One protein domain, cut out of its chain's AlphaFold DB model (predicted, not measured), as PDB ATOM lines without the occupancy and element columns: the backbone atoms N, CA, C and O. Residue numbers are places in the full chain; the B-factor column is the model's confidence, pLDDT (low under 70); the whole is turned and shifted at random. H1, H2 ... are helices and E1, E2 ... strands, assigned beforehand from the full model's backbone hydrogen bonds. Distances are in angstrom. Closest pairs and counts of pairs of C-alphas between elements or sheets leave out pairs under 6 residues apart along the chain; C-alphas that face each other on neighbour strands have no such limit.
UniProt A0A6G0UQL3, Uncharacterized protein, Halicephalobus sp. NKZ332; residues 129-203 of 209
ATOM      1  N   PHE A 129     -44.551 -26.351 -55.861       47.00
ATOM      2  CA  PHE A 129     -44.412 -27.027 -54.570       47.00
ATOM      3  C   PHE A 129     -44.942 -28.468 -54.571       47.00
ATOM      4  O   PHE A 129     -46.148 -28.714 -54.509       47.00
ATOM      5  N   THR A 130     -44.037 -29.448 -54.574       43.06
ATOM      6  CA  THR A 130     -44.351 -30.855 -54.287       43.06
ATOM      7  C   THR A 130     -44.262 -31.111 -52.786       43.06
ATOM      8  O   THR A 130     -43.202 -31.376 -52.228       43.06
ATOM      9  N   TYR A 131     -45.410 -31.050 -52.115       44.00
ATOM     10  CA  TYR A 131     -45.536 -31.392 -50.699       44.00
ATOM     11  C   TYR A 131     -45.470 -32.921 -50.524       44.00
ATOM     12  O   TYR A 131     -46.369 -33.649 -50.951       44.00
ATOM     13  N   HIS A 132     -44.403 -33.436 -49.916       42.19
ATOM     14  CA  HIS A 132     -44.308 -34.832 -49.476       42.19
ATOM     15  C   HIS A 132     -44.360 -34.873 -47.951       42.19
ATOM     16  O   HIS A 132     -43.422 -34.437 -47.295       42.19
ATOM     17  N   GLN A 133     -45.419 -35.449 -47.377       49.25
ATOM     18  CA  GLN A 133     -45.428 -35.804 -45.956       49.25
ATOM     19  C   GLN A 133     -45.662 -37.303 -45.767       49.25
ATOM     20  O   GLN A 133     -46.720 -37.828 -46.102       49.25
ATOM     21  N   ARG A 134     -44.680 -37.970 -45.148       36.91
ATOM     22  CA  ARG A 134     -44.949 -39.040 -44.183       36.91
ATOM     23  C   ARG A 134     -45.100 -38.358 -42.827       36.91
ATOM     24  O   ARG A 134     -44.216 -37.621 -42.409       36.91
ATOM     25  N   THR A 135     -46.247 -38.553 -42.192       39.91
ATOM     26  CA  THR A 135     -46.619 -37.959 -40.905       39.91
ATOM     27  C   THR A 135     -45.770 -38.526 -39.773       39.91
ATOM     28  O   THR A 135     -46.109 -39.569 -39.215       39.91
ATOM     29  N   ILE A 136     -44.701 -37.822 -39.418       41.75
ATOM     30  CA  ILE A 136     -44.169 -37.833 -38.058       41.75
ATOM     31  C   ILE A 136     -44.812 -36.625 -37.364       41.75
ATOM     32  O   ILE A 136     -44.949 -35.551 -37.953       41.75
ATOM     33  N   ARG A 137     -45.370 -36.851 -36.173       45.75
ATOM     34  CA  ARG A 137     -46.070 -35.826 -35.390       45.75
ATOM     35  C   ARG A 137     -45.272 -35.574 -34.122       45.75
ATOM     36  O   ARG A 137     -44.829 -36.540 -33.500       45.75
ATOM     37  N   ASP A 138     -45.113 -34.312 -33.741       47.28
ATOM     38  CA  ASP A 138     -44.560 -33.986 -32.424       47.28
ATOM     39  C   ASP A 138     -45.574 -34.351 -31.320       47.28
ATOM     40  O   ASP A 138     -46.751 -34.619 -31.606       47.28
ATOM     41  N   PRO A 139     -45.161 -34.351 -30.039       38.56
ATOM     42  CA  PRO A 139     -46.073 -34.551 -28.913       38.56
ATOM     43  C   PRO A 139     -47.212 -33.519 -28.829       38.56
ATOM     44  O   PRO A 139     -48.202 -33.771 -28.150       38.56
ATOM     45  N   SER A 140     -47.097 -32.378 -29.514       42.25
ATOM     46  CA  SER A 140     -48.150 -31.361 -29.653       42.25
ATOM     47  C   SER A 140     -49.088 -31.588 -30.847       42.25
ATOM     48  O   SER A 140     -49.934 -30.744 -31.134       42.25
ATOM     49  N   GLY A 141     -48.976 -32.727 -31.538       43.44
ATOM     50  CA  GLY A 141     -49.870 -33.115 -32.627       43.44
ATOM     51  C   GLY A 141     -49.637 -32.357 -33.933       43.44
ATOM     52  O   GLY A 141     -50.426 -32.508 -34.872       43.44
ATOM     53  N   PHE A 142     -48.563 -31.574 -34.038       47.66
ATOM     54  CA  PHE A 142     -48.246 -30.877 -35.270       47.66
ATOM     55  C   PHE A 142     -47.586 -31.821 -36.268       47.66
ATOM     56  O   PHE A 142     -46.712 -32.606 -35.897       47.66
ATOM     57  N   PRO A 143     -47.987 -31.760 -37.549       47.78
ATOM     58  CA  PRO A 143     -47.263 -32.453 -38.593       47.78
ATOM     59  C   PRO A 143     -45.920 -31.743 -38.736       47.78
ATOM     60  O   PRO A 143     -45.846 -30.648 -39.299       47.78
ATOM     61  N   ILE A 144     -44.874 -32.346 -38.178       52.22
ATOM     62  CA  ILE A 144     -43.524 -31.859 -38.386       52.22
ATOM     63  C   ILE A 144     -43.214 -32.201 -39.833       52.22
ATOM     64  O   ILE A 144     -43.356 -33.338 -40.296       52.22
ATOM     65  N   SER A 145     -42.955 -31.169 -40.610       53.78
ATOM     66  CA  SER A 145     -42.593 -31.339 -41.994       53.78
ATOM     67  C   SER A 145     -41.150 -31.847 -42.028       53.78
ATOM     68  O   SER A 145     -40.225 -31.296 -41.430       53.78
ATOM     69  N   GLY A 146     -41.040 -33.082 -42.504       61.69
ATOM     70  CA  GLY A 146     -40.059 -34.016 -41.976       61.69
ATOM     71  C   GLY A 146     -38.807 -34.145 -42.821       61.69
ATOM     72  O   GLY A 146     -38.184 -35.193 -42.728       61.69
ATOM     73  N   LEU A 147     -38.442 -33.189 -43.686       72.81
ATOM     74  CA  LEU A 147     -37.132 -33.284 -44.347       72.81
ATOM     75  C   LEU A 147     -36.008 -33.091 -43.322       72.81
ATOM     76  O   LEU A 147     -35.114 -33.928 -43.243       72.81
ATOM     77  N   TYR A 148     -36.102 -32.089 -42.448       77.50
ATOM     78  CA  TYR A 148     -35.143 -31.938 -41.351       77.50
ATOM     79  C   TYR A 148     -35.089 -33.180 -40.445       77.50
ATOM     80  O   TYR A 148     -34.015 -33.694 -40.145       77.50
ATOM     81  N   GLU A 149     -36.245 -33.733 -40.079       71.88
ATOM     82  CA  GLU A 149     -36.319 -34.920 -39.216       71.88
ATOM     83  C   GLU A 149     -35.853 -36.211 -39.889       71.88
ATOM     84  O   GLU A 149     -35.381 -37.130 -39.226       71.88
ATOM     85  N   GLN A 150     -35.946 -36.278 -41.218       79.00
ATOM     86  CA  GLN A 150     -35.345 -37.344 -42.018       79.00
ATOM     87  C   GLN A 150     -33.816 -37.201 -42.128       79.00
ATOM     88  O   GLN A 150     -33.183 -38.005 -42.809       79.00
ATOM     89  N   GLY A 151     -33.221 -36.205 -41.465       84.81
ATOM     90  CA  GLY A 151     -31.781 -35.972 -41.420       84.81
ATOM     91  C   GLY A 151     -31.250 -35.098 -42.554       84.81
ATOM     92  O   GLY A 151     -30.033 -34.973 -42.686       84.81
ATOM     93  N   TYR A 152     -32.120 -34.489 -43.369       87.00
ATOM     94  CA  TYR A 152     -31.675 -33.560 -44.407       87.00
ATOM     95  C   TYR A 152     -31.181 -32.263 -43.770       87.00
ATOM     96  O   TYR A 152     -31.827 -31.693 -42.886       87.00
ATOM     97  N   LYS A 153     -30.045 -31.755 -44.255       92.00
ATOM     98  CA  LYS A 153     -29.453 -30.524 -43.725       92.00
ATOM     99  C   LYS A 153     -30.101 -29.288 -44.352       92.00
ATOM    100  O   LYS A 153     -30.075 -29.171 -45.580       92.00
ATOM    101  N   PRO A 154     -30.671 -28.366 -43.556       93.62
ATOM    102  CA  PRO A 154     -31.235 -27.134 -44.086       93.62
ATOM    103  C   PRO A 154     -30.123 -26.270 -44.690       93.62
ATOM    104  O   PRO A 154     -29.018 -26.192 -44.155       93.62
ATOM    105  N   LYS A 155     -30.415 -25.669 -45.843       95.38
ATOM    106  CA  LYS A 155     -29.481 -24.872 -46.644       95.38
ATOM    107  C   LYS A 155     -29.759 -23.386 -46.491       95.38
ATOM    108  O   LYS A 155     -28.880 -22.633 -46.100       95.38
ATOM    109  N   GLU A 156     -30.971 -22.971 -46.838       96.00
ATOM    110  CA  GLU A 156     -31.403 -21.579 -46.751       96.00
ATOM    111  C   GLU A 156     -32.925 -21.475 -46.702       96.00
ATOM    112  O   GLU A 156     -33.645 -22.330 -47.235       96.00
ATOM    113  N   ILE A 157     -33.406 -20.383 -46.109       95.81
ATOM    114  CA  ILE A 157     -34.805 -19.978 -46.194       95.81
ATOM    115  C   ILE A 157     -34.977 -19.161 -47.476       95.81
ATOM    116  O   ILE A 157     -34.379 -18.102 -47.635       95.81
ATOM    117  N   THR A 158     -35.796 -19.643 -48.403       94.25
ATOM    118  CA  THR A 158     -35.997 -19.012 -49.719       94.25
ATOM    119  C   THR A 158     -37.128 -17.984 -49.709       94.25
ATOM    120  O   THR A 158     -37.172 -17.064 -50.530       94.25
ATOM    121  N   GLY A 159     -38.040 -18.083 -48.743       91.50
ATOM    122  CA  GLY A 159     -39.175 -17.182 -48.612       91.50
ATOM    123  C   GLY A 159     -39.874 -17.296 -47.266       91.50
ATOM    124  O   GLY A 159     -39.598 -18.189 -46.467       91.50
ATOM    125  N   CYS A 160     -40.901 -16.470 -47.090       92.81
ATOM    126  CA  CYS A 160     -41.901 -16.659 -46.051       92.81
ATOM    127  C   CYS A 160     -43.305 -16.377 -46.595       92.81
ATOM    128  O   CYS A 160     -43.474 -15.534 -47.478       92.81
ATOM    129  N   VAL A 161     -44.316 -17.051 -46.054       89.00
ATOM    130  CA  VAL A 161     -45.731 -16.792 -46.343       89.00
ATOM    131  C   VAL A 161     -46.520 -16.715 -45.046       89.00
ATOM    132  O   VAL A 161     -46.247 -17.447 -44.097       89.00
ATOM    133  N   GLU A 162     -47.501 -15.822 -44.996       86.19
ATOM    134  CA  GLU A 162     -48.441 -15.744 -43.885       86.19
ATOM    135  C   GLU A 162     -49.768 -16.377 -44.298       86.19
ATOM    136  O   GLU A 162     -50.398 -15.962 -45.269       86.19
ATOM    137  N   VAL A 163     -50.183 -17.409 -43.566       76.62
ATOM    138  CA  VAL A 163     -51.417 -18.154 -43.821       76.62
ATOM    139  C   VAL A 163     -52.216 -18.183 -42.524       76.62
ATOM    140  O   VAL A 163     -51.745 -18.689 -41.508       76.62
ATOM    141  N   TYR A 164     -53.417 -17.600 -42.543       77.56
ATOM    142  CA  TYR A 164     -54.303 -17.499 -41.372       77.56
ATOM    143  C   TYR A 164     -53.624 -16.897 -40.122       77.56
ATOM    144  O   TYR A 164     -53.821 -17.378 -39.007       77.56
ATOM    145  N   GLY A 165     -52.795 -15.862 -40.306       77.25
ATOM    146  CA  GLY A 165     -52.074 -15.191 -39.215       77.25
ATOM    147  C   GLY A 165     -50.878 -15.973 -38.660       77.25
ATOM    148  O   GLY A 165     -50.274 -15.559 -37.677       77.25
ATOM    149  N   THR A 166     -50.525 -17.110 -39.267       78.31
ATOM    150  CA  THR A 166     -49.311 -17.866 -38.938       78.31
ATOM    151  C   THR A 166     -48.293 -17.691 -40.056       78.31
ATOM    152  O   THR A 166     -48.608 -17.927 -41.223       78.31
ATOM    153  N   ARG A 167     -47.065 -17.292 -39.712       86.25
ATOM    154  CA  ARG A 167     -45.958 -17.217 -40.672       86.25
ATOM    155  C   ARG A 167     -45.277 -18.570 -40.824       86.25
ATOM    156  O   ARG A 167     -44.969 -19.240 -39.837       86.25
ATOM    157  N   PHE A 168     -45.001 -18.930 -42.066       89.06
ATOM    158  CA  PHE A 168     -44.256 -20.114 -42.460       89.06
ATOM    159  C   PHE A 168     -43.033 -19.687 -43.266       89.06
ATOM    160  O   PHE A 168     -43.134 -18.805 -44.119       89.06
ATOM    161  N   ALA A 169     -41.890 -20.299 -42.985       91.75
ATOM    162  CA  ALA A 169     -40.671 -20.174 -43.764       91.75
ATOM    163  C   ALA A 169     -40.618 -21.297 -44.806       91.75
ATOM    164  O   ALA A 169     -40.942 -22.449 -44.507       91.75
ATOM    165  N   PHE A 170     -40.186 -20.960 -46.018       91.31
ATOM    166  CA  PHE A 170     -39.861 -21.933 -47.054       91.31
ATOM    167  C   PHE A 170     -38.396 -22.327 -46.892       91.31
ATOM    168  O   PHE A 170     -37.513 -21.504 -47.122       91.31
ATOM    169  N   MET A 171     -38.138 -23.562 -46.471       93.06
ATOM    170  CA  MET A 171     -36.795 -24.078 -46.222       93.06
ATOM    171  C   MET A 171     -36.336 -24.941 -47.394       93.06
ATOM    172  O   MET A 171     -37.038 -25.865 -47.800       93.06
ATOM    173  N   SER A 172     -35.149 -24.664 -47.920       92.81
ATOM    174  CA  SER A 172     -34.438 -25.537 -48.861       92.81
ATOM    175  C   SER A 172     -33.378 -26.359 -48.129       92.81
ATOM    176  O   SER A 172     -32.919 -25.967 -47.055       92.81
ATOM    177  N   TYR A 173     -32.969 -27.491 -48.702       93.25
ATOM    178  CA  TYR A 173     -32.030 -28.426 -48.077       93.25
ATOM    179  C   TYR A 173     -30.811 -28.668 -48.977       93.25
ATOM    180  O   TYR A 173     -30.887 -28.507 -50.192       93.25
ATOM    181  N   LEU A 174     -29.662 -29.013 -48.390       89.38
ATOM    182  CA  LEU A 174     -28.408 -29.219 -49.131       89.38
ATOM    183  C   LEU A 174     -28.473 -30.459 -50.025       89.38
ATOM    184  O   LEU A 174     -28.016 -30.427 -51.164       89.38
ATOM    185  N   ASP A 175     -29.068 -31.531 -49.504       86.06
ATOM    186  CA  ASP A 175     -29.010 -32.864 -50.108       86.06
ATOM    187  C   ASP A 175     -30.198 -33.150 -51.047       86.06
ATOM    188  O   ASP A 175     -30.378 -34.272 -51.519       86.06
ATOM    189  N   THR A 176     -31.061 -32.158 -51.301       84.69
ATOM    190  CA  THR A 176     -32.240 -32.330 -52.154       84.69
ATOM    191  C   THR A 176     -32.748 -31.008 -52.730       84.69
ATOM    192  O   THR A 176     -32.716 -29.977 -52.073       84.69
ATOM    193  N   GLU A 177     -33.297 -31.050 -53.947       84.75
ATOM    194  CA  GLU A 177     -34.021 -29.918 -54.552       84.75
ATOM    195  C   GLU A 177     -35.394 -29.669 -53.908       84.75
ATOM    196  O   GLU A 177     -36.102 -28.724 -54.258       84.75
ATOM    197  N   LYS A 178     -35.801 -30.526 -52.967       82.19
ATOM    198  CA  LYS A 178     -37.069 -30.383 -52.262       82.19
ATOM    199  C   LYS A 178     -37.022 -29.197 -51.306       82.19
ATOM    200  O   LYS A 178     -36.018 -28.935 -50.643       82.19
ATOM    201  N   GLN A 179     -38.160 -28.527 -51.200       83.88
ATOM    202  CA  GLN A 179     -38.401 -27.496 -50.206       83.88
ATOM    203  C   GLN A 179     -39.461 -27.967 -49.218       83.88
ATOM    204  O   GLN A 179     -40.327 -28.775 -49.562       83.88
ATOM    205  N   ASP A 180     -39.391 -27.447 -47.998       85.31
ATOM    206  CA  ASP A 180     -40.352 -27.743 -46.947       85.31
ATOM    207  C   ASP A 180     -40.878 -26.478 -46.268       85.31
ATOM    208  O   ASP A 180     -40.241 -25.424 -46.291       85.31
ATOM    209  N   PHE A 181     -42.053 -26.590 -45.655       85.25
ATOM    210  CA  PHE A 181     -42.668 -25.521 -44.880       85.25
ATOM    211  C   PHE A 181     -42.420 -25.747 -43.406       85.25
ATOM    212  O   PHE A 181     -42.963 -26.681 -42.821       85.25
ATOM    213  N   ILE A 182     -41.683 -24.843 -42.781       86.44
ATOM    214  CA  ILE A 182     -41.519 -24.839 -41.333       86.44
ATOM    215  C   ILE A 182     -42.196 -23.601 -40.755       86.44
ATOM    216  O   ILE A 182     -42.258 -22.547 -41.390       86.44
ATOM    217  N   ARG A 183     -42.766 -23.715 -39.555       85.00
ATOM    218  CA  ARG A 183     -43.330 -22.545 -38.877       85.00
ATOM    219  C   ARG A 183     -42.215 -21.542 -38.606       85.00
ATOM    220  O   ARG A 183     -41.131 -21.945 -38.200       85.00
ATOM    221  N   TRP A 184     -42.490 -20.254 -38.802       91.94
ATOM    222  CA  TRP A 184     -41.476 -19.210 -38.650       91.94
ATOM    223  C   TRP A 184     -40.839 -19.229 -37.257       91.94
ATOM    224  O   TRP A 184     -39.623 -19.247 -37.158       91.94
ATOM    225  N   SER A 185     -41.649 -19.369 -36.204       85.75
ATOM    226  CA  SER A 185     -41.156 -19.490 -34.826       85.75
ATOM    227  C   SER A 185     -40.207 -20.678 -34.637       85.75
ATOM    228  O   SER A 185     -39.178 -20.562 -33.994       85.75
ATOM    229  N   VAL A 186     -40.515 -21.822 -35.257       86.19
ATOM    230  CA  VAL A 186     -39.663 -23.016 -35.176       86.19
ATOM    231  C   VAL A 186     -38.366 -22.806 -35.962       86.19
ATOM    232  O   VAL A 186     -37.315 -23.268 -35.539       86.19
ATOM    233  N   ALA A 187     -38.416 -22.094 -37.091       90.38
ATOM    234  CA  ALA A 187     -37.212 -21.717 -37.822       90.38
ATOM    235  C   ALA A 187     -36.331 -20.749 -37.021       90.38
ATOM    236  O   ALA A 187     -35.115 -20.882 -37.071       90.38
ATOM    237  N   GLU A 188     -36.922 -19.808 -36.281       91.50
ATOM    238  CA  GLU A 188     -36.188 -18.898 -35.391       91.50
ATOM    239  C   GLU A 188     -35.499 -19.656 -34.255       91.50
ATOM    240  O   GLU A 188     -34.329 -19.398 -33.982       91.50
ATOM    241  N   ASP A 189     -36.193 -20.626 -33.661       86.06
ATOM    242  CA  ASP A 189     -35.665 -21.423 -32.554       86.06
ATOM    243  C   ASP A 189     -34.578 -22.411 -33.008       86.06
ATOM    244  O   ASP A 189     -33.541 -22.545 -32.358       86.06
ATOM    245  N   LEU A 190     -34.804 -23.126 -34.117       89.31
ATOM    246  CA  LEU A 190     -33.908 -24.191 -34.580       89.31
ATOM    247  C   LEU A 190     -32.784 -23.693 -35.492       89.31
ATOM    248  O   LEU A 190     -31.700 -24.274 -35.495       89.31
ATOM    249  N   PHE A 191     -33.035 -22.650 -36.288       93.31
ATOM    250  CA  PHE A 191     -32.124 -22.168 -37.330       93.31
ATOM    251  C   PHE A 191     -31.961 -20.637 -37.295       93.31
ATOM    252  O   PHE A 191     -32.181 -19.973 -38.316       93.31
ATOM    253  N   PRO A 192     -31.536 -20.059 -36.155       95.00
ATOM    254  CA  PRO A 192     -31.446 -18.608 -35.977       95.00
ATOM    255  C   PRO A 192     -30.507 -17.930 -36.988       95.00
ATOM    256  O   PRO A 192     -30.725 -16.785 -37.378       95.00
ATOM    257  N   GLU A 193     -29.471 -18.630 -37.454       95.69
ATOM    258  CA  GLU A 193     -28.548 -18.104 -38.465       95.69
ATOM    259  C   GLU A 193     -29.223 -17.960 -39.836       95.69
ATOM    260  O   GLU A 193     -29.067 -16.938 -40.505       95.69
ATOM    261  N   LEU A 194     -30.029 -18.952 -40.240       96.00
ATOM    262  CA  LEU A 194     -30.735 -18.937 -41.523       96.00
ATOM    263  C   LEU A 194     -31.869 -17.911 -41.534       96.00
ATOM    264  O   LEU A 194     -32.123 -17.278 -42.560       96.00
ATOM    265  N   THR A 195     -32.556 -17.730 -40.403       94.88
ATOM    266  CA  THR A 195     -33.570 -16.679 -40.274       94.88
ATOM    267  C   THR A 195     -32.929 -15.298 -40.310       94.88
ATOM    268  O   THR A 195     -33.408 -14.444 -41.057       94.88
ATOM    269  N   ALA A 196     -31.823 -15.083 -39.590       94.25
ATOM    270  CA  ALA A 196     -31.088 -13.821 -39.615       94.25
ATOM    271  C   ALA A 196     -30.589 -13.468 -41.026       94.25
ATOM    272  O   ALA A 196     -30.820 -12.346 -41.478       94.25
ATOM    273  N   ASP A 197     -29.989 -14.423 -41.743       96.06
ATOM    274  CA  ASP A 197     -29.536 -14.240 -43.128       96.06
ATOM    275  C   ASP A 197     -30.705 -13.903 -44.068       96.06
ATOM    276  O   ASP A 197     -30.634 -12.961 -44.859       96.06
ATOM    277  N   PHE A 198     -31.838 -14.598 -43.938       95.25
ATOM    278  CA  PHE A 198     -33.033 -14.289 -44.725       95.25
ATOM    279  C   PHE A 198     -33.563 -12.873 -44.465       95.25
ATOM    280  O   PHE A 198     -33.912 -12.143 -45.398       95.25
ATOM    281  N   LEU A 199     -33.631 -12.472 -43.195       93.62
ATOM    282  CA  LEU A 199     -34.115 -11.156 -42.783       93.62
ATOM    283  C   LEU A 199     -33.164 -10.043 -43.232       93.62
ATOM    284  O   LEU A 199     -33.623  -8.982 -43.657       93.62
ATOM    285  N   GLU A 200     -31.858 -10.299 -43.198       93.81
ATOM    286  CA  GLU A 200     -30.823  -9.415 -43.728       93.81
ATOM    287  C   GLU A 200     -30.948  -9.240 -45.243       93.81
ATOM    288  O   GLU A 200     -31.070  -8.109 -45.713       93.81
ATOM    289  N   LYS A 201     -31.041 -10.341 -45.998       93.62
ATOM    290  CA  LYS A 201     -31.245 -10.325 -47.458       93.62
ATOM    291  C   LYS A 201     -32.502  -9.561 -47.875       93.62
ATOM    292  O   LYS A 201     -32.551  -8.996 -48.965       93.62
ATOM    293  N   ARG A 202     -33.531  -9.536 -47.024       91.00
ATOM    294  CA  ARG A 202     -34.793  -8.817 -47.265       91.00
ATOM    295  C   ARG A 202     -34.807  -7.382 -46.733       91.00
ATOM    296  O   ARG A 202     -35.808  -6.701 -46.933       91.00
ATOM    297  N   GLY A 203     -33.747  -6.922 -46.065       88.12
ATOM    298  CA  GLY A 203     -33.708  -5.598 -45.437       88.12
ATOM    299  C   GLY A 203     -34.717  -5.435 -44.292       88.12
ATOM    300  O   GLY A 203     -35.151  -4.327 -44.004       88.12
TER     301      GLY A 203
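Overview. This is residues 129 to 203 of the 209 residues of an uncharacterized protein of Halicephalobus sp. NKZ332 (UniProt A0A6G0UQL3). A small, strongly twisted sheet of three strands has two short helices, H1 and H2, over one face, while a long stretch with no named element, residues 129 to 153, comes before it and makes a loop at the end of the domain far from H2. The printed part has 75 residues, with three named strands and two named helices that follow along the chain in the order E1, E2, E3, H1, H2; the class is mixed, helices and strands, and the sheet, in the order E1 - E2 - E3, is antiparallel. It is compact, with a radius of gyration of the C-alphas of 12.0 A and spans of 35 by 30 by 22 A.

Along the chain. Start at C-alpha 129 at (-44.412, -27.027, -54.570); on the way, residues 136 to 137 pair briefly with 143 to 144, antiparallel. Find C-alpha 154 at (-31.235, -27.134, -44.086), where E1, residues 154 to 163, begins; it spans 22.1 A and bends by 65 degrees at residue 158. E2, residues 166 to 173, spans 22.2 A, and E3, residues 176 to 183, 19.9 A. H1, residues 184 to 190, spans 9.9 A, and H2, residues 192 to 201, runs 14.2 A to C-alpha 201 at (-31.245, -10.325, -47.458).

Arrangement. The strands form a meander, each the antiparallel neighbour of the one before, in two hairpins. Between E1 and E2 look at N 158 and O 170, 2.8 A; between E2 and E3 at N 171 and O 180, 2.8 A. H1 is on the sheet, over E3, at a height over the sheet of 7.6 A. H2 is on the same face, over E1, at a height of 8.8 A; the closest C-alphas of E1 and H2 are those of Glu 156 and Leu 194, 5.9 A apart. H1 and H2 only just touch, with 3 pairs of C-alphas within 8 A, and only at the corner; their closest C-alphas are those of Glu 188 and Thr 195, 6.0 A apart. In both helices every O i to N i+4 pair is within hydrogen-bond range.

Size, cuts and confidence. The two C-alphas farthest apart, those of Pro 139 and Gly 203, are 35.6 A from each other. The printed part has no cut, and the links between named elements are tight. Model confidence is under 70 at residues 129 to 146; the mean pLDDT of the printed part is 78.2.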